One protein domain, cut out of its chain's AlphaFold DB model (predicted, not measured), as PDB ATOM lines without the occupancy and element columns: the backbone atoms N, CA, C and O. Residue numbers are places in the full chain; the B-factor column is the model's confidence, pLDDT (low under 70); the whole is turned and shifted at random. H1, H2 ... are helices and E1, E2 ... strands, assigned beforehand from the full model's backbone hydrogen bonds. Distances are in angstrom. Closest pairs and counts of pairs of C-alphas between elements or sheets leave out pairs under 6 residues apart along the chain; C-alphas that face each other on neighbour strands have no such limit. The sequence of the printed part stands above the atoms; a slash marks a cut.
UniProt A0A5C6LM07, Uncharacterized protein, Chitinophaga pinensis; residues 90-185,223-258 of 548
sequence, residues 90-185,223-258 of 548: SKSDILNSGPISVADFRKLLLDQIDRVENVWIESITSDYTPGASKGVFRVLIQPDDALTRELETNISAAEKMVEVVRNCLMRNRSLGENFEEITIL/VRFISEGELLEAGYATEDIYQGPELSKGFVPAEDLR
ATOM      1  N   SER A  90     -33.394  -3.596  31.940       86.00
ATOM      2  CA  SER A  90     -32.936  -2.241  31.656       86.00
ATOM      3  C   SER A  90     -32.561  -1.536  32.963       86.00
ATOM      4  O   SER A  90     -32.908  -1.983  34.059       86.00
ATOM      5  N   LYS A  91     -31.860  -0.404  32.856       86.50
ATOM      6  CA  LYS A  91     -31.544   0.428  34.024       86.50
ATOM      7  C   LYS A  91     -32.821   0.883  34.743       86.50
ATOM      8  O   LYS A  91     -32.859   0.827  35.966       86.50
ATOM      9  N   SER A  92     -33.859   1.272  33.995       85.25
ATOM     10  CA  SER A  92     -35.135   1.713  34.568       85.25
ATOM     11  C   SER A  92     -35.857   0.586  35.294       85.25
ATOM     12  O   SER A  92     -36.361   0.819  36.386       85.25
ATOM     13  N   ASP A  93     -35.852  -0.633  34.745       86.44
ATOM     14  CA  ASP A  93     -36.544  -1.773  35.360       86.44
ATOM     15  C   ASP A  93     -35.924  -2.178  36.702       86.44
ATOM     16  O   ASP A  93     -36.631  -2.659  37.586       86.44
ATOM     17  N   ILE A  94     -34.597  -2.035  36.837       87.81
ATOM     18  CA  ILE A  94     -33.867  -2.568  37.992       87.81
ATOM     19  C   ILE A  94     -33.521  -1.535  39.063       87.81
ATOM     20  O   ILE A  94     -33.378  -1.907  40.227       87.81
ATOM     21  N   LEU A  95     -33.351  -0.264  38.688       89.50
ATOM     22  CA  LEU A  95     -32.923   0.787  39.615       89.50
ATOM     23  C   LEU A  95     -34.084   1.638  40.132       89.50
ATOM     24  O   LEU A  95     -34.027   2.072  41.283       89.50
ATOM     25  N   ASN A  96     -35.134   1.848  39.329       91.00
ATOM     26  CA  ASN A  96     -36.283   2.625  39.787       91.00
ATOM     27  C   ASN A  96     -37.031   1.881  40.901       91.00
ATOM     28  O   ASN A  96     -37.159   0.656  40.907       91.00
ATOM     29  N   SER A  97     -37.583   2.647  41.834       90.12
ATOM     30  CA  SER A  97     -38.393   2.150  42.943       90.12
ATOM     31  C   SER A  97     -39.787   2.770  42.925       90.12
ATOM     32  O   SER A  97     -40.068   3.705  42.186       90.12
ATOM     33  N   GLY A  98     -40.688   2.296  43.787       89.94
ATOM     34  CA  GLY A  98     -41.917   3.043  44.067       89.94
ATOM     35  C   GLY A  98     -41.621   4.408  44.716       89.94
ATOM     36  O   GLY A  98     -40.523   4.605  45.251       89.94
ATOM     37  N   PRO A  99     -42.582   5.350  44.700       93.00
ATOM     38  CA  PRO A  99     -42.451   6.609  45.420       93.00
ATOM     39  C   PRO A  99     -42.555   6.371  46.931       93.00
ATOM     40  O   PRO A  99     -43.543   5.819  47.412       93.00
ATOM     41  N   ILE A 100     -41.526   6.775  47.678       90.94
ATOM     42  CA  ILE A 100     -41.471   6.591  49.140       90.94
ATOM     43  C   ILE A 100     -41.282   7.937  49.839       90.94
ATOM     44  O   ILE A 100     -41.841   8.175  50.905       90.94
ATOM     45  N   SER A 101     -40.491   8.840  49.257       91.00
ATOM     46  CA  SER A 101     -40.258  10.161  49.831       91.00
ATOM     47  C   SER A 101     -41.257  11.205  49.322       91.00
ATOM     48  O   SER A 101     -41.849  11.079  48.250       91.00
ATOM     49  N   VAL A 102     -41.381  12.316  50.056       92.25
ATOM     50  CA  VAL A 102     -42.118  13.505  49.593       92.25
ATOM     51  C   VAL A 102     -41.605  13.983  48.230       92.25
ATOM     52  O   VAL A 102     -42.402  14.352  47.370       92.25
ATOM     53  N   ALA A 103     -40.287  13.954  48.013       93.56
ATOM     54  CA  ALA A 103     -39.699  14.329  46.732       93.56
ATOM     55  C   ALA A 103     -40.174  13.398  45.610       93.56
ATOM     56  O   ALA A 103     -40.549  13.881  44.548       93.56
ATOM     57  N   ASP A 104     -40.246  12.093  45.860       94.31
ATOM     58  CA  ASP A 104     -40.714  11.115  44.879       94.31
ATOM     59  C   ASP A 104     -42.174  11.332  44.494       94.31
ATOM     60  O   ASP A 104     -42.499  11.359  43.309       94.31
ATOM     61  N   PHE A 105     -43.054  11.561  45.474       94.31
ATOM     62  CA  PHE A 105     -44.452  11.889  45.190       94.31
ATOM     63  C   PHE A 105     -44.586  13.201  44.408       94.31
ATOM     64  O   PHE A 105     -45.422  13.289  43.511       94.31
ATOM     65  N   ARG A 106     -43.744  14.210  44.681       95.38
ATOM     66  CA  ARG A 106     -43.704  15.442  43.871       95.38
ATOM     67  C   ARG A 106     -43.307  15.138  42.425       95.38
ATOM     68  O   ARG A 106     -44.021  15.557  41.520       95.38
ATOM     69  N   LYS A 107     -42.222  14.383  42.207       94.44
ATOM     70  CA  LYS A 107     -41.766  13.972  40.864       94.44
ATOM     71  C   LYS A 107     -42.859  13.210  40.110       94.44
ATOM     72  O   LYS A 107     -43.153  13.536  38.965       94.44
ATOM     73  N   LEU A 108     -43.500  12.251  40.778       94.69
ATOM     74  CA  LEU A 108     -44.578  11.433  40.226       94.69
ATOM     75  C   LEU A 108     -45.763  12.280  39.747       94.69
ATOM     76  O   LEU A 108     -46.263  12.073  38.644       94.69
ATOM     77  N   LEU A 109     -46.216  13.231  40.571       95.19
ATOM     78  CA  LEU A 109     -47.352  14.088  40.234       95.19
ATOM     79  C   LEU A 109     -47.031  15.033  39.074       95.19
ATOM     80  O   LEU A 109     -47.872  15.209  38.198       95.19
ATOM     81  N   LEU A 110     -45.822  15.599  39.049       93.19
ATOM     82  CA  LEU A 110     -45.362  16.454  37.950       93.19
ATOM     83  C   LEU A 110     -45.252  15.685  36.629       93.19
ATOM     84  O   LEU A 110     -45.496  16.239  35.558       93.19
ATOM     85  N   ASP A 111     -44.902  14.403  36.701       92.19
ATOM     86  CA  ASP A 111     -44.810  13.549  35.527       92.19
ATOM     87  C   ASP A 111     -46.188  13.113  35.009       92.19
ATOM     88  O   ASP A 111     -46.515  13.328  33.843       92.19
ATOM     89  N   GLN A 112     -47.024  12.536  35.874       91.81
ATOM     90  CA  GLN A 112     -48.268  11.877  35.462       91.81
ATOM     91  C   GLN A 112     -49.441  12.830  35.236       91.81
ATOM     92  O   GLN A 112     -50.401  12.456  34.559       91.81
ATOM     93  N   ILE A 113     -49.409  14.028  35.821       92.50
ATOM     94  CA  ILE A 113     -50.535  14.962  35.780       92.50
ATOM     95  C   ILE A 113     -50.172  16.145  34.901       92.50
ATOM     96  O   ILE A 113     -49.267  16.923  35.190       92.50
ATOM     97  N   ASP A 114     -50.916  16.296  33.813       88.75
ATOM     98  CA  ASP A 114     -50.764  17.442  32.933       88.75
ATOM     99  C   ASP A 114     -51.331  18.715  33.574       88.75
ATOM    100  O   ASP A 114     -52.244  18.671  34.399       88.75
ATOM    101  N   ARG A 115     -50.822  19.873  33.136       89.94
ATOM    102  CA  ARG A 115     -51.239  21.213  33.595       89.94
ATOM    103  C   ARG A 115     -50.895  21.540  35.054       89.94
ATOM    104  O   ARG A 115     -51.435  22.492  35.621       89.94
ATOM    105  N   VAL A 116     -49.988  20.774  35.652       91.62
ATOM    106  CA  VAL A 116     -49.382  21.056  36.955       91.62
ATOM    107  C   VAL A 116     -47.964  21.570  36.730       91.62
ATOM    108  O   VAL A 116     -47.156  20.897  36.101       91.62
ATOM    109  N   GLU A 117     -47.664  22.763  37.239       89.88
ATOM    110  CA  GLU A 117     -46.338  23.383  37.096       89.88
ATOM    111  C   GLU A 117     -45.429  23.051  38.291       89.88
ATOM    112  O   GLU A 117     -44.223  22.869  38.133       89.88
ATOM    113  N   ASN A 118     -45.996  22.966  39.502       93.12
ATOM    114  CA  ASN A 118     -45.273  22.581  40.716       93.12
ATOM    115  C   ASN A 118     -46.217  21.936  41.745       93.12
ATOM    116  O   ASN A 118     -47.430  22.152  41.725       93.12
ATOM    117  N   VAL A 119     -45.656  21.166  42.675       95.25
ATOM    118  CA  VAL A 119     -46.388  20.532  43.777       95.25
ATOM    119  C   VAL A 119     -45.557  20.617  45.047       95.25
ATOM    120  O   VAL A 119     -44.347  20.401  45.006       95.25
ATOM    121  N   TRP A 120     -46.208  20.847  46.185       95.62
ATOM    122  CA  TRP A 120     -45.616  20.699  47.515       95.62
ATOM    123  C   TRP A 120     -46.452  19.747  48.355       95.62
ATOM    124  O   TRP A 120     -47.678  19.731  48.261       95.62
ATOM    125  N   ILE A 121     -45.782  18.948  49.178       94.56
ATOM    126  CA  ILE A 121     -46.426  18.008  50.092       94.56
ATOM    127  C   ILE A 121     -45.871  18.300  51.479       94.56
ATOM    128  O   ILE A 121     -44.668  18.200  51.708       94.56
ATOM    129  N   GLU A 122     -46.752  18.698  52.384       91.81
ATOM    130  CA  GLU A 122     -46.419  19.134  53.738       91.81
ATOM    131  C   GLU A 122     -47.035  18.143  54.738       91.81
ATOM    132  O   GLU A 122     -48.183  17.719  54.585       91.81
ATOM    133  N   SER A 123     -46.290  17.745  55.771       89.25
ATOM    134  CA  SER A 123     -46.830  16.885  56.831       89.25
ATOM    135  C   SER A 123     -47.800  17.664  57.714       89.25
ATOM    136  O   SER A 123     -47.452  18.739  58.206       89.25
ATOM    137  N   ILE A 124     -48.976  17.102  57.984       87.19
ATOM    138  CA  ILE A 124     -49.934  17.696  58.917       87.19
ATOM    139  C   ILE A 124     -49.520  17.329  60.345       87.19
ATOM    140  O   ILE A 124     -49.436  16.155  60.709       87.19
ATOM    141  N   THR A 125     -49.282  18.335  61.183       80.06
ATOM    142  CA  THR A 125     -49.048  18.155  62.620       80.06
ATOM    143  C   THR A 125     -50.299  18.530  63.402       80.06
ATOM    144  O   THR A 125     -50.809  19.635  63.255       80.06
ATOM    145  N   SER A 126     -50.798  17.618  64.238       75.88
ATOM    146  CA  SER A 126     -51.860  17.939  65.196       75.88
ATOM    147  C   SER A 126     -51.310  18.811  66.325       75.88
ATOM    148  O   SER A 126     -50.399  18.388  67.038       75.88
ATOM    149  N   ASP A 127     -51.911  19.986  66.520       71.31
ATOM    150  CA  ASP A 127     -51.592  20.894  67.631       71.31
ATOM    151  C   ASP A 127     -52.029  20.330  68.994       71.31
ATOM    152  O   ASP A 127     -51.469  20.675  70.034       71.31
ATOM    153  N   TYR A 128     -53.031  19.445  69.000       71.81
ATOM    154  CA  TYR A 128     -53.646  18.919  70.220       71.81
ATOM    155  C   TYR A 128     -52.964  17.652  70.739       71.81
ATOM    156  O   TYR A 128     -52.920  17.428  71.949       71.81
ATOM    157  N   THR A 129     -52.431  16.821  69.839       71.69
ATOM    158  CA  THR A 129     -51.881  15.510  70.205       71.69
ATOM    159  C   THR A 129     -50.599  15.223  69.419       71.69
ATOM    160  O   THR A 129     -50.664  14.750  68.277       71.69
ATOM    161  N   PRO A 130     -49.415  15.462  70.014       69.38
ATOM    162  CA  PRO A 130     -48.139  15.168  69.378       69.38
ATOM    163  C   PRO A 130     -48.066  13.703  68.930       69.38
ATOM    164  O   PRO A 130     -48.161  12.781  69.736       69.38
ATOM    165  N   GLY A 131     -47.903  13.480  67.624       66.56
ATOM    166  CA  GLY A 131     -47.753  12.149  67.033       66.56
ATOM    167  C   GLY A 131     -49.038  11.459  66.559       66.56
ATOM    168  O   GLY A 131     -48.923  10.406  65.937       66.56
ATOM    169  N   ALA A 132     -50.226  12.038  66.775       68.12
ATOM    170  CA  ALA A 132     -51.488  11.455  66.297       68.12
ATOM    171  C   ALA A 132     -51.690  11.559  64.771       68.12
ATOM    172  O   ALA A 132     -52.497  10.824  64.214       68.12
ATOM    173  N   SER A 133     -50.951  12.442  64.095       70.75
ATOM    174  CA  SER A 133     -51.052  12.701  62.651       70.75
ATOM    175  C   SER A 133     -49.826  12.231  61.854       70.75
ATOM    176  O   SER A 133     -49.569  12.710  60.751       70.75
ATOM    177  N   LYS A 134     -49.025  11.305  62.404       80.44
ATOM    178  CA  LYS A 134     -47.873  10.748  61.677       80.44
ATOM    179  C   LYS A 134     -48.355  10.039  60.409       80.44
ATOM    180  O   LYS A 134     -49.227   9.182  60.489       80.44
ATOM    181  N   GLY A 135     -47.767  10.397  59.267       83.88
ATOM    182  CA  GLY A 135     -48.121   9.833  57.960       83.88
ATOM    183  C   GLY A 135     -49.296  10.521  57.263       83.88
ATOM    184  O   GLY A 135     -49.727  10.039  56.222       83.88
ATOM    185  N   VAL A 136     -49.820  11.630  57.797       89.81
ATOM    186  CA  VAL A 136     -50.873  12.414  57.137       89.81
ATOM    187  C   VAL A 136     -50.269  13.642  56.462       89.81
ATOM    188  O   VAL A 136     -49.535  14.412  57.087       89.81
ATOM    189  N   PHE A 137     -50.591  13.835  55.188       92.50
ATOM    190  CA  PHE A 137     -50.027  14.886  54.355       92.50
ATOM    191  C   PHE A 137     -51.104  15.786  53.745       92.50
ATOM    192  O   PHE A 137     -52.196  15.336  53.381       92.50
ATOM    193  N   ARG A 138     -50.750  17.064  53.594       93.56
ATOM    194  CA  ARG A 138     -51.443  18.053  52.767       93.56
ATOM    195  C   ARG A 138     -50.674  18.233  51.466       93.56
ATOM    196  O   ARG A 138     -49.451  18.334  51.481       93.56
ATOM    197  N   VAL A 139     -51.391  18.331  50.357       96.12
ATOM    198  CA  VAL A 139     -50.838  18.520  49.015       96.12
ATOM    199  C   VAL A 139     -51.269  19.879  48.482       96.12
ATOM    200  O   VAL A 139     -52.455  20.198  48.456       96.12
ATOM    201  N   LEU A 140     -50.304  20.678  48.048       95.94
ATOM    202  CA  LEU A 140     -50.500  22.002  47.473       95.94
ATOM    203  C   LEU A 140     -50.071  21.968  46.009       95.94
ATOM    204  O   LEU A 140     -48.927  21.630  45.711       95.94
ATOM    205  N   ILE A 141     -50.974  22.328  45.104       95.62
ATOM    206  CA  ILE A 141     -50.746  22.238  43.658       95.62
ATOM    207  C   ILE A 141     -50.639  23.643  43.077       95.62
ATOM    208  O   ILE A 141     -51.546  24.457  43.256       95.62
ATOM    209  N   GLN A 142     -49.560  23.901  42.342       94.75
ATOM    210  CA  GLN A 142     -49.441  25.061  41.471       94.75
ATOM    211  C   GLN A 142     -49.905  24.685  40.052       94.75
ATOM    212  O   GLN A 142     -49.250  23.867  39.397       94.75
ATOM    213  N   PRO A 143     -51.015  25.263  39.564       93.44
ATOM    214  CA  PRO A 143     -51.469  25.066  38.190       93.44
ATOM    215  C   PRO A 143     -50.547  25.763  37.177       93.44
ATOM    216  O   PRO A 143     -49.875  26.739  37.508       93.44
ATOM    217  N   ASP A 144     -50.556  25.290  35.930       90.50
ATOM    218  CA  ASP A 144     -49.938  26.002  34.806       90.50
ATOM    219  C   ASP A 144     -50.707  27.291  34.432       90.50
ATOM    220  O   ASP A 144     -51.803  27.563  34.935       90.50
ATOM    221  N   ASP A 145     -50.149  28.108  33.531       87.81
ATOM    222  CA  ASP A 145     -50.772  29.369  33.090       87.81
ATOM    223  C   ASP A 145     -52.193  29.160  32.529       87.81
ATOM    224  O   ASP A 145     -53.093  29.975  32.746       87.81
ATOM    225  N   ALA A 146     -52.403  28.075  31.776       88.12
ATOM    226  CA  ALA A 146     -53.671  27.801  31.110       88.12
ATOM    227  C   ALA A 146     -54.760  27.427  32.123       88.12
ATOM    228  O   ALA A 146     -55.885  27.919  32.042       88.12
ATOM    229  N   LEU A 147     -54.436  26.559  33.083       89.00
ATOM    230  CA  LEU A 147     -55.318  26.167  34.175       89.00
ATOM    231  C   LEU A 147     -55.555  27.316  35.139       89.00
ATOM    232  O   LEU A 147     -56.685  27.500  35.570       89.00
ATOM    233  N   THR A 148     -54.554  28.150  35.401       88.62
ATOM    234  CA  THR A 148     -54.729  29.366  36.206       88.62
ATOM    235  C   THR A 148     -55.825  30.265  35.629       88.62
ATOM    236  O   THR A 148     -56.749  30.633  36.349       88.62
ATOM    237  N   ARG A 149     -55.792  30.543  34.318       86.75
ATOM    238  CA  ARG A 149     -56.828  31.343  33.633       86.75
ATOM    239  C   ARG A 149     -58.193  30.652  33.605       86.75
ATOM    240  O   ARG A 149     -59.227  31.302  33.731       86.75
ATOM    241  N   GLU A 150     -58.216  29.331  33.441       87.69
ATOM    242  CA  GLU A 150     -59.464  28.562  33.485       87.69
ATOM    243  C   GLU A 150     -60.105  28.616  34.879       87.69
ATOM    244  O   GLU A 150     -61.309  28.835  34.990       87.69
ATOM    245  N   LEU A 151     -59.311  28.499  35.945       87.56
ATOM    246  CA  LEU A 151     -59.776  28.525  37.334       87.56
ATOM    247  C   LEU A 151     -60.368  29.875  37.757       87.56
ATOM    248  O   LEU A 151     -61.224  29.908  38.640       87.56
ATOM    249  N   GLU A 152     -59.962  30.977  37.123       83.19
ATOM    250  CA  GLU A 152     -60.567  32.300  37.339       83.19
ATOM    251  C   GLU A 152     -62.022  32.372  36.841       83.19
ATOM    252  O   GLU A 152     -62.805  33.180  37.339       83.19
ATOM    253  N   THR A 153     -62.406  31.517  35.886       83.69
ATOM    254  CA  THR A 153     -63.733  31.538  35.244       83.69
ATOM    255  C   THR A 153     -64.579  30.297  35.534       83.69
ATOM    256  O   THR A 153     -65.808  30.377  35.515       83.69
ATOM    257  N   ASN A 154     -63.954  29.156  35.836       84.81
ATOM    258  CA  ASN A 154     -64.611  27.865  35.988       84.81
ATOM    259  C   ASN A 154     -64.124  27.109  37.235       84.81
ATOM    260  O   ASN A 154     -63.085  26.449  37.234       84.81
ATOM    261  N   ILE A 155     -64.945  27.124  38.284       81.94
ATOM    262  CA  ILE A 155     -64.658  26.452  39.560       81.94
ATOM    263  C   ILE A 155     -64.631  24.916  39.408       81.94
ATOM    264  O   ILE A 155     -63.857  24.249  40.089       81.94
ATOM    265  N   SER A 156     -65.393  24.340  38.467       87.56
ATOM    266  CA  SER A 156     -65.444  22.880  38.255       87.56
ATOM    267  C   SER A 156     -64.111  22.301  37.758       87.56
ATOM    268  O   SER A 156     -63.826  21.120  37.965       87.56
ATOM    269  N   ALA A 157     -63.256  23.118  37.131       87.50
ATOM    270  CA  ALA A 157     -61.919  22.687  36.722       87.50
ATOM    271  C   ALA A 157     -61.034  22.330  37.933       87.50
ATOM    272  O   ALA A 157     -60.245  21.387  37.853       87.50
ATOM    273  N   ALA A 158     -61.217  23.015  39.071       88.56
ATOM    274  CA  ALA A 158     -60.502  22.709  40.308       88.56
ATOM    275  C   ALA A 158     -60.869  21.322  40.845       88.56
ATOM    276  O   ALA A 158     -59.992  20.527  41.166       88.56
ATOM    277  N   GLU A 159     -62.166  21.014  40.904       90.38
ATOM    278  CA  GLU A 159     -62.672  19.741  41.431       90.38
ATOM    279  C   GLU A 159     -62.160  18.554  40.610       90.38
ATOM    280  O   GLU A 159     -61.684  17.566  41.169       90.38
ATOM    281  N   LYS A 160     -62.171  18.682  39.276       91.88
ATOM    282  CA  LYS A 160     -61.621  17.662  38.371       91.88
ATOM    283  C   LYS A 160     -60.132  17.433  38.608       91.88
ATOM    284  O   LYS A 160     -59.695  16.289  38.650       91.88
ATOM    285  N   MET A 161     -59.358  18.506  38.768       92.94
ATOM    286  CA  MET A 161     -57.918  18.398  39.003       92.94
ATOM    287  C   MET A 161     -57.612  17.759  40.366       92.94
ATOM    288  O   MET A 161     -56.763  16.875  40.451       92.94
ATOM    289  N   VAL A 162     -58.348  18.133  41.419       94.75
ATOM    290  CA  VAL A 162     -58.236  17.492  42.741       94.75
ATOM    291  C   VAL A 162     -58.512  15.991  42.651       94.75
ATOM    292  O   VAL A 162     -57.781  15.204  43.250       94.75
ATOM    293  N   GLU A 163     -59.524  15.583  41.885       94.50
ATOM    294  CA  GLU A 163     -59.871  14.171  41.706       94.50
ATOM    295  C   GLU A 163     -58.783  13.393  40.949       94.50
ATOM    296  O   GLU A 163     -58.407  12.292  41.355       94.50
ATOM    297  N   VAL A 164     -58.209  13.970  39.889       95.81
ATOM    298  CA  VAL A 164     -57.085  13.361  39.152       95.81
ATOM    299  C   VAL A 164     -55.874  13.166  40.068       95.81
ATOM    300  O   VAL A 164     -55.301  12.074  40.117       95.81
ATOM    301  N   VAL A 165     -55.520  14.191  40.849       96.19
ATOM    302  CA  VAL A 165     -54.401  14.137  41.802       96.19
ATOM    303  C   VAL A 165     -54.655  13.106  42.893       96.19
ATOM    304  O   VAL A 165     -53.778  12.293  43.190       96.19
ATOM    305  N   ARG A 166     -55.866  13.086  43.458       95.88
ATOM    306  CA  ARG A 166     -56.274  12.107  44.469       95.88
ATOM    307  C   ARG A 166     -56.126  10.684  43.944       95.88
ATOM    308  O   ARG A 166     -55.530   9.854  44.624       95.88
ATOM    309  N   ASN A 167     -56.604  10.407  42.733       95.44
ATOM    310  CA  ASN A 167     -56.510   9.079  42.128       95.44
ATOM    311  C   ASN A 167     -55.056   8.645  41.885       95.44
ATOM    312  O   ASN A 167     -54.703   7.502  42.184       95.44
ATOM    313  N   CYS A 168     -54.194   9.555  41.417       95.19
ATOM    314  CA  CYS A 168     -52.763   9.283  41.263       95.19
ATOM    315  C   CYS A 168     -52.100   8.946  42.612       95.19
ATOM    316  O   CYS A 168     -51.420   7.924  42.728       95.19
ATOM    317  N   LEU A 169     -52.357   9.743  43.654       94.62
ATOM    318  CA  LEU A 169     -51.810   9.514  44.995       94.62
ATOM    319  C   LEU A 169     -52.307   8.205  45.610       94.62
ATOM    320  O   LEU A 169     -51.506   7.431  46.121       94.62
ATOM    321  N   MET A 170     -53.610   7.923  45.536       92.81
ATOM    322  CA  MET A 170     -54.192   6.712  46.125       92.81
ATOM    323  C   MET A 170     -53.674   5.432  45.465       92.81
ATOM    324  O   MET A 170     -53.490   4.430  46.155       92.81
ATOM    325  N   ARG A 171     -53.391   5.462  44.155       93.75
ATOM    326  CA  ARG A 171     -52.803   4.327  43.424       93.75
ATOM    327  C   ARG A 171     -51.372   4.007  43.868       93.75
ATOM    328  O   ARG A 171     -50.969   2.851  43.786       93.75
ATOM    329  N   ASN A 172     -50.628   5.010  44.326       92.94
ATOM    330  CA  ASN A 172     -49.211   4.901  44.683       92.94
ATOM    331  C   ASN A 172     -48.961   5.061  46.194       92.94
ATOM    332  O   ASN A 172     -47.830   5.271  46.620       92.94
ATOM    333  N   ARG A 173     -50.018   5.000  47.011       91.62
ATOM    334  CA  ARG A 173     -49.970   5.260  48.453       91.62
ATOM    335  C   ARG A 173     -49.267   4.124  49.198       91.62
ATOM    336  O   ARG A 173     -49.688   2.969  49.096       91.62
ATOM    337  N   SER A 174     -48.275   4.464  50.019       88.69
ATOM    338  CA  SER A 174     -47.578   3.494  50.869       88.69
ATOM    339  C   SER A 174     -48.390   3.103  52.111       88.69
ATOM    340  O   SER A 174     -49.401   3.715  52.477       88.69
ATOM    341  N   LEU A 175     -47.946   2.042  52.791       88.69
ATOM    342  CA  LEU A 175     -48.557   1.587  54.037       88.69
ATOM    343  C   LEU A 175     -48.398   2.649  55.137       88.69
ATOM    344  O   LEU A 175     -47.291   3.086  55.426       88.69
ATOM    345  N   GLY A 176     -49.504   3.018  55.787       86.81
ATOM    346  CA  GLY A 176     -49.496   3.986  56.890       86.81
ATOM    347  C   GLY A 176     -49.461   5.459  56.467       86.81
ATOM    348  O   GLY A 176     -49.408   6.319  57.340       86.81
ATOM    349  N   GLU A 177     -49.537   5.758  55.168       88.62
ATOM    350  CA  GLU A 177     -49.616   7.131  54.657       88.62
ATOM    351  C   GLU A 177     -51.039   7.500  54.236       88.62
ATOM    352  O   GLU A 177     -51.792   6.652  53.748       88.62
ATOM    353  N   ASN A 178     -51.412   8.769  54.393       90.38
ATOM    354  CA  ASN A 178     -52.685   9.310  53.940       90.38
ATOM    355  C   ASN A 178     -52.528  10.745  53.416       90.38
ATOM    356  O   ASN A 178     -51.836  11.561  54.017       90.38
ATOM    357  N   PHE A 179     -53.226  11.065  52.327       91.81
ATOM    358  CA  PHE A 179     -53.276  12.408  51.746       91.81
ATOM    359  C   PHE A 179     -54.680  12.966  51.962       91.81
ATOM    360  O   PHE A 179     -55.626  12.548  51.293       91.81
ATOM    361  N   GLU A 180     -54.834  13.852  52.940       86.00
ATOM    362  CA  GLU A 180     -56.159  14.274  53.407       86.00
ATOM    363  C   GLU A 180     -56.652  15.512  52.655       86.00
ATOM    364  O   GLU A 180     -57.734  15.509  52.059       86.00
ATOM    365  N   GLU A 181     -55.821  16.552  52.621       89.25
ATOM    366  CA  GLU A 181     -56.164  17.833  52.020       89.25
ATOM    367  C   GLU A 181     -55.359  18.059  50.741       89.25
ATOM    368  O   GLU A 181     -54.130  18.070  50.764       89.25
ATOM    369  N   ILE A 182     -56.062  18.250  49.623       95.31
ATOM    370  CA  ILE A 182     -55.473  18.578  48.324       95.31
ATOM    371  C   ILE A 182     -56.001  19.955  47.925       95.31
ATOM    372  O   ILE A 182     -57.191  20.110  47.648       95.31
ATOM    373  N   THR A 183     -55.123  20.952  47.907       94.44
ATOM    374  CA  THR A 183     -55.473  22.352  47.658       94.44
ATOM    375  C   THR A 183     -54.810  22.840  46.379       94.44
ATOM    376  O   THR A 183     -53.587  22.818  46.246       94.44
ATOM    377  N   ILE A 184     -55.614  23.348  45.449       95.00
ATOM    378  CA  ILE A 184     -55.104  24.069  44.281       95.00
ATOM    379  C   ILE A 184     -54.861  25.519  44.690       95.00
ATOM    380  O   ILE A 184     -55.781  26.203  45.145       95.00
ATOM    381  N   LEU A 185     -53.615  25.972  44.564       94.06
ATOM    382  CA  LEU A 185     -53.228  27.326  44.935       94.06
ATOM    383  C   LEU A 185     -53.782  28.339  43.931       94.06
ATOM    384  O   LEU A 185     -53.808  28.102  42.723       94.06
ATOM    385  N   VAL A 223     -40.189  23.697  37.413       89.50
ATOM    386  CA  VAL A 223     -39.505  22.411  37.591       89.50
ATOM    387  C   VAL A 223     -39.062  21.907  36.222       89.50
ATOM    388  O   VAL A 223     -39.873  21.804  35.302       89.50
ATOM    389  N   ARG A 224     -37.764  21.636  36.058       87.19
ATOM    390  CA  ARG A 224     -37.209  21.179  34.779       87.19
ATOM    391  C   ARG A 224     -37.183  19.658  34.731       87.19
ATOM    392  O   ARG A 224     -36.872  19.003  35.723       87.19
ATOM    393  N   PHE A 225     -37.444  19.130  33.544       88.12
ATOM    394  CA  PHE A 225     -37.145  17.749  33.201       88.12
ATOM    395  C   PHE A 225     -35.850  17.728  32.398       88.12
ATOM    396  O   PHE A 225     -35.681  18.528  31.480       88.12
ATOM    397  N   ILE A 226     -34.936  16.839  32.767       87.88
ATOM    398  CA  ILE A 226     -33.602  16.698  32.183       87.88
ATOM    399  C   ILE A 226     -33.478  15.290  31.593       87.88
ATOM    400  O   ILE A 226     -34.048  14.328  32.116       87.88
ATOM    401  N   SER A 227     -32.775  15.160  30.471       87.56
ATOM    402  CA  SER A 227     -32.513  13.860  29.848       87.56
ATOM    403  C   SER A 227     -31.439  13.057  30.602       87.56
ATOM    404  O   SER A 227     -30.639  13.618  31.350       87.56
ATOM    405  N   GLU A 228     -31.383  11.734  30.388       87.38
ATOM    406  CA  GLU A 228     -30.314  10.889  30.959       87.38
ATOM    407  C   GLU A 228     -28.927  11.389  30.526       87.38
ATOM    408  O   GLU A 228     -28.030  11.526  31.353       87.38
ATOM    409  N   GLY A 229     -28.768  11.712  29.236       87.38
ATOM    410  CA  GLY A 229     -27.499  12.167  28.665       87.38
ATOM    411  C   GLY A 229     -26.972  13.441  29.324       87.38
ATOM    412  O   GLY A 229     -25.810  13.488  29.710       87.38
ATOM    413  N   GLU A 230     -27.836  14.438  29.536       88.38
ATOM    414  CA  GLU A 230     -27.462  15.687  30.216       88.38
ATOM    415  C   GLU A 230     -27.041  15.450  31.678       88.38
ATOM    416  O   GLU A 230     -26.104  16.087  32.158       88.38
ATOM    417  N   LEU A 231     -27.694  14.522  32.392       89.50
ATOM    418  CA  LEU A 231     -27.309  14.178  33.766       89.50
ATOM    419  C   LEU A 231     -25.979  13.418  33.822       89.50
ATOM    420  O   LEU A 231     -25.154  13.689  34.697       89.50
ATOM    421  N   LEU A 232     -25.733  12.515  32.873       89.69
ATOM    422  CA  LEU A 232     -24.449  11.823  32.758       89.69
ATOM    423  C   LEU A 232     -23.312  12.803  32.425       89.69
ATOM    424  O   LEU A 232     -22.247  12.730  33.038       89.69
ATOM    425  N   GLU A 233     -23.539  13.756  31.516       92.44
ATOM    426  CA  GLU A 233     -22.579  14.827  31.197       92.44
ATOM    427  C   GLU A 233     -22.317  15.755  32.391       92.44
ATOM    428  O   GLU A 233     -21.189  16.209  32.591       92.44
ATOM    429  N   ALA A 234     -23.334  15.995  33.225       90.12
ATOM    430  CA  ALA A 234     -23.204  16.742  34.473       90.12
ATOM    431  C   ALA A 234     -22.497  15.954  35.599       90.12
ATOM    432  O   ALA A 234     -22.224  16.519  36.658       90.12
ATOM    433  N   GLY A 235     -22.161  14.677  35.375       92.25
ATOM    434  CA  GLY A 235     -21.386  13.846  36.299       92.25
ATOM    435  C   GLY A 235     -22.210  13.081  37.336       92.25
ATOM    436  O   GLY A 235     -21.635  12.592  38.309       92.25
ATOM    437  N   TYR A 236     -23.529  12.962  37.154       90.62
ATOM    438  CA  TYR A 236     -24.362  12.121  38.016       90.62
ATOM    439  C   TYR A 236     -24.085  10.636  37.767       90.62
ATOM    440  O   TYR A 236     -23.919  10.201  36.624       90.62
ATOM    441  N   ALA A 237     -24.061   9.836  38.835       92.12
ATOM    442  CA  ALA A 237     -23.966   8.389  38.707       92.12
ATOM    443  C   ALA A 237     -25.307   7.800  38.249       92.12
ATOM    444  O   ALA A 237     -26.373   8.280  38.629       92.12
ATOM    445  N   THR A 238     -25.265   6.714  37.472       89.25
ATOM    446  CA  THR A 238     -26.476   6.026  36.990       89.25
ATOM    447  C   THR A 238     -27.422   5.649  38.135       89.25
ATOM    448  O   THR A 238     -28.627   5.818  38.013       89.25
ATOM    449  N   GLU A 239     -26.899   5.169  39.263       90.12
ATOM    450  CA  GLU A 239     -27.714   4.800  40.431       90.12
ATOM    451  C   GLU A 239     -28.462   5.986  41.059       90.12
ATOM    452  O   GLU A 239     -29.594   5.814  41.505       90.12
ATOM    453  N   ASP A 240     -27.888   7.190  41.012       90.44
ATOM    454  CA  ASP A 240     -28.526   8.407  41.524       90.44
ATOM    455  C   ASP A 240     -29.598   8.937  40.558       90.44
ATOM    456  O   ASP A 240     -30.628   9.460  40.984       90.44
ATOM    457  N   ILE A 241     -29.368   8.800  39.246       90.25
ATOM    458  CA  ILE A 241     -30.302   9.249  38.201       90.25
ATOM    459  C   ILE A 241     -31.625   8.482  38.299       90.25
ATOM    460  O   ILE A 241     -32.698   9.086  38.263       90.25
ATOM    461  N   TYR A 242     -31.544   7.160  38.453       90.56
ATOM    462  CA  TYR A 242     -32.698   6.260  38.514       90.56
ATOM    463  C   TYR A 242     -33.237   6.075  39.944       90.56
ATOM    464  O   TYR A 242     -33.976   5.136  40.229       90.56
ATOM    465  N   GLN A 243     -32.884   6.966  40.877       90.06
ATOM    466  CA  GLN A 243     -33.425   6.916  42.228       90.06
ATOM    467  C   GLN A 243     -34.863   7.457  42.273       90.06
ATOM    468  O   GLN A 243     -35.122   8.640  42.012       90.06
ATOM    469  N   GLY A 244     -35.786   6.603  42.719       90.88
ATOM    470  CA  GLY A 244     -37.192   6.941  42.927       90.88
ATOM    471  C   GLY A 244     -38.105   6.411  41.814       90.88
ATOM    472  O   GLY A 244     -37.764   5.417  41.171       90.88
ATOM    473  N   PRO A 245     -39.288   7.019  41.616       92.56
ATOM    474  CA  PRO A 245     -40.297   6.530  40.686       92.56
ATOM    475  C   PRO A 245     -39.855   6.674  39.237       92.56
ATOM    476  O   PRO A 245     -39.201   7.645  38.865       92.56
ATOM    477  N   GLU A 246     -40.291   5.729  38.410       89.94
ATOM    478  CA  GLU A 246     -40.135   5.815  36.962       89.94
ATOM    479  C   GLU A 246     -40.957   6.988  36.402       89.94
ATOM    480  O   GLU A 246     -42.163   7.090  36.648       89.94
ATOM    481  N   LEU A 247     -40.294   7.873  35.649       89.75
ATOM    482  CA  LEU A 247     -40.872   9.093  35.078       89.75
ATOM    483  C   LEU A 247     -40.879   9.015  33.548       89.75
ATOM    484  O   LEU A 247     -39.909   8.599  32.929       89.75
ATOM    485  N   SER A 248     -41.958   9.461  32.914       86.62
ATOM    486  CA  SER A 248     -42.137   9.411  31.460       86.62
ATOM    487  C   SER A 248     -41.636  10.650  30.704       86.62
ATOM    488  O   SER A 248     -41.349  10.555  29.508       86.62
ATOM    489  N   LYS A 249     -41.526  11.801  31.375       86.69
ATOM    490  CA  LYS A 249     -41.173  13.115  30.804       86.69
ATOM    491  C   LYS A 249     -39.693  13.483  30.988       86.69
ATOM    492  O   LYS A 249     -39.303  14.599  30.634       86.69
ATOM    493  N   GLY A 250     -38.878  12.568  31.515       87.56
ATOM    494  CA  GLY A 250     -37.465  12.770  31.854       87.56
ATOM    495  C   GLY A 250     -37.217  12.748  33.363       87.56
ATOM    496  O   GLY A 250     -38.101  12.405  34.143       87.56
ATOM    497  N   PHE A 251     -36.014  13.126  33.785       89.75
ATOM    498  CA  PHE A 251     -35.608  13.128  35.191       89.75
ATOM    499  C   PHE A 251     -35.763  14.508  35.821       89.75
ATOM    500  O   PHE A 251     -35.490  15.524  35.186       89.75
ATOM    501  N   VAL A 252     -36.154  14.542  37.094       91.25
ATOM    502  CA  VAL A 252     -36.280  15.782  37.867       91.25
ATOM    503  C   VAL A 252     -35.207  15.798  38.960       91.25
ATOM    504  O   VAL A 252     -35.317  15.035  39.930       91.25
ATOM    505  N   PRO A 253     -34.176  16.651  38.841       88.94
ATOM    506  CA  PRO A 253     -33.170  16.812  39.882       88.94
ATOM    507  C   PRO A 253     -33.776  17.336  41.185       88.94
ATOM    508  O   PRO A 253     -34.685  18.169  41.185       88.94
ATOM    509  N   ALA A 254     -33.216  16.915  42.319       87.38
ATOM    510  CA  ALA A 254     -33.665  17.391  43.628       87.38
ATOM    511  C   ALA A 254     -33.522  18.920  43.796       87.38
ATOM    512  O   ALA A 254     -34.328  19.538  44.486       87.38
ATOM    513  N   GLU A 255     -32.542  19.544  43.132       87.88
ATOM    514  CA  GLU A 255     -32.316  21.000  43.153       87.88
ATOM    515  C   GLU A 255     -33.450  21.829  42.524       87.88
ATOM    516  O   GLU A 255     -33.638  23.003  42.872       87.88
ATOM    517  N   ASP A 256     -34.229  21.219  41.629       88.50
ATOM    518  CA  ASP A 256     -35.364  21.867  40.973       88.50
ATOM    519  C   ASP A 256     -36.657  21.733  41.791       88.50
ATOM    520  O   ASP A 256     -37.580  22.532  41.632       88.50
ATOM    521  N   LEU A 257     -36.704  20.807  42.756       90.94
ATOM    522  CA  LEU A 257     -37.812  20.633  43.701       90.94
ATOM    523  C   LEU A 257     -37.734  21.634  44.863       90.94
ATOM    524  O   LEU A 257     -37.737  21.269  46.040       90.94
ATOM    525  N   ARG A 258     -37.712  22.926  44.538       91.00
ATOM    526  CA  ARG A 258     -37.571  24.009  45.522       91.00
ATOM    527  C   ARG A 258     -38.773  24.116  46.460       91.00
ATOM    528  O   ARG A 258     -39.904  23.766  46.107       91.00
TER     529      ARG A 258
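AT A GLANCE: This is residues 90 to 185 and 223 to 258 of the 548 residues of an uncharacterized protein of Chitinophaga pinensis (UniProt A0A5C6LM07). A strongly twisted three-stranded sheet has H2 and H4 packed over one face; beyond H2 lies a looser part of short helices H1, H5 and H6 with the loop of residues 242 to 258. H3 lies at one end of the sheet, the link 124 to 135 beyond the other. The printed part has 132 residues, mixed in class, with named elements in the order H1 H2 E1 E2 H3 H4 E3 H5 H6; the mixed sheet runs E1 E2 E3. It is compact, radius of gyration of the C-alphas 16.2 A, spanning 44 by 40 by 24 A.

HOW THE PARTS SIT: H1, residues 91 to 95, is apart from H2, residues 102 to 112. H2 is over E1, residues 116 to 123, with C-alphas 106 and 119 closest at 5.8 A. E1 and E2, residues 136 to 143, form an antiparallel hairpin, with N 120 and O 140 at 2.9 A. H3, residues 145 to 153, only grazes the sheet and touches H4, residues 156 to 171, only at the corner, C-alphas 151 and 157 being closest at 6.2 A. H2 and H4, on the same face, make two layers with the sheet; residues 165 to 169 of H4 alone touch H2, at a steep tilt of 60 degrees, with C-alphas 109 and 165 closest at 7.2 A. E3, residues 178 to 184, is parallel to E2, with N 139 and O 181 at 2.8 A; E2, H3 H4, E3 is a strand-helix-strand unit, parallel neighbours joined through helices, its crossover right-handed. H5, residues 228 to 233, and H6, residues 238 to 241, only just touch, with 3 pairs of C-alphas within 8 A, Leu 231 and Ile 241 closest at 7.3 A. Every O i to N i+4 pair is within hydrogen-bond range in H1, H2, H4 and H5; H3 has 4 of 5, and H6 is too short for one.

IN THESE COORDINATES: H1 begins at C-alpha 91 (-31.544, 0.428, 34.024) and H6 ends at C-alpha 241 (-30.302, 9.249, 38.201). From first to last C-alpha, H2 measures 15.5 A, E1 20.5 A, E2 22.8 A, H4 23.0 A and E3 17.8 A.

THE WHOLE: The C-alphas farthest apart, of Tyr 128 and Glu 233, are 50.0 A apart. Residues 186 to 222 are not printed, with 16.3 A between C-alphas 185 and 223. The E1 to E2 link is long, and its residues 130 to 132 have pLDDT under 70.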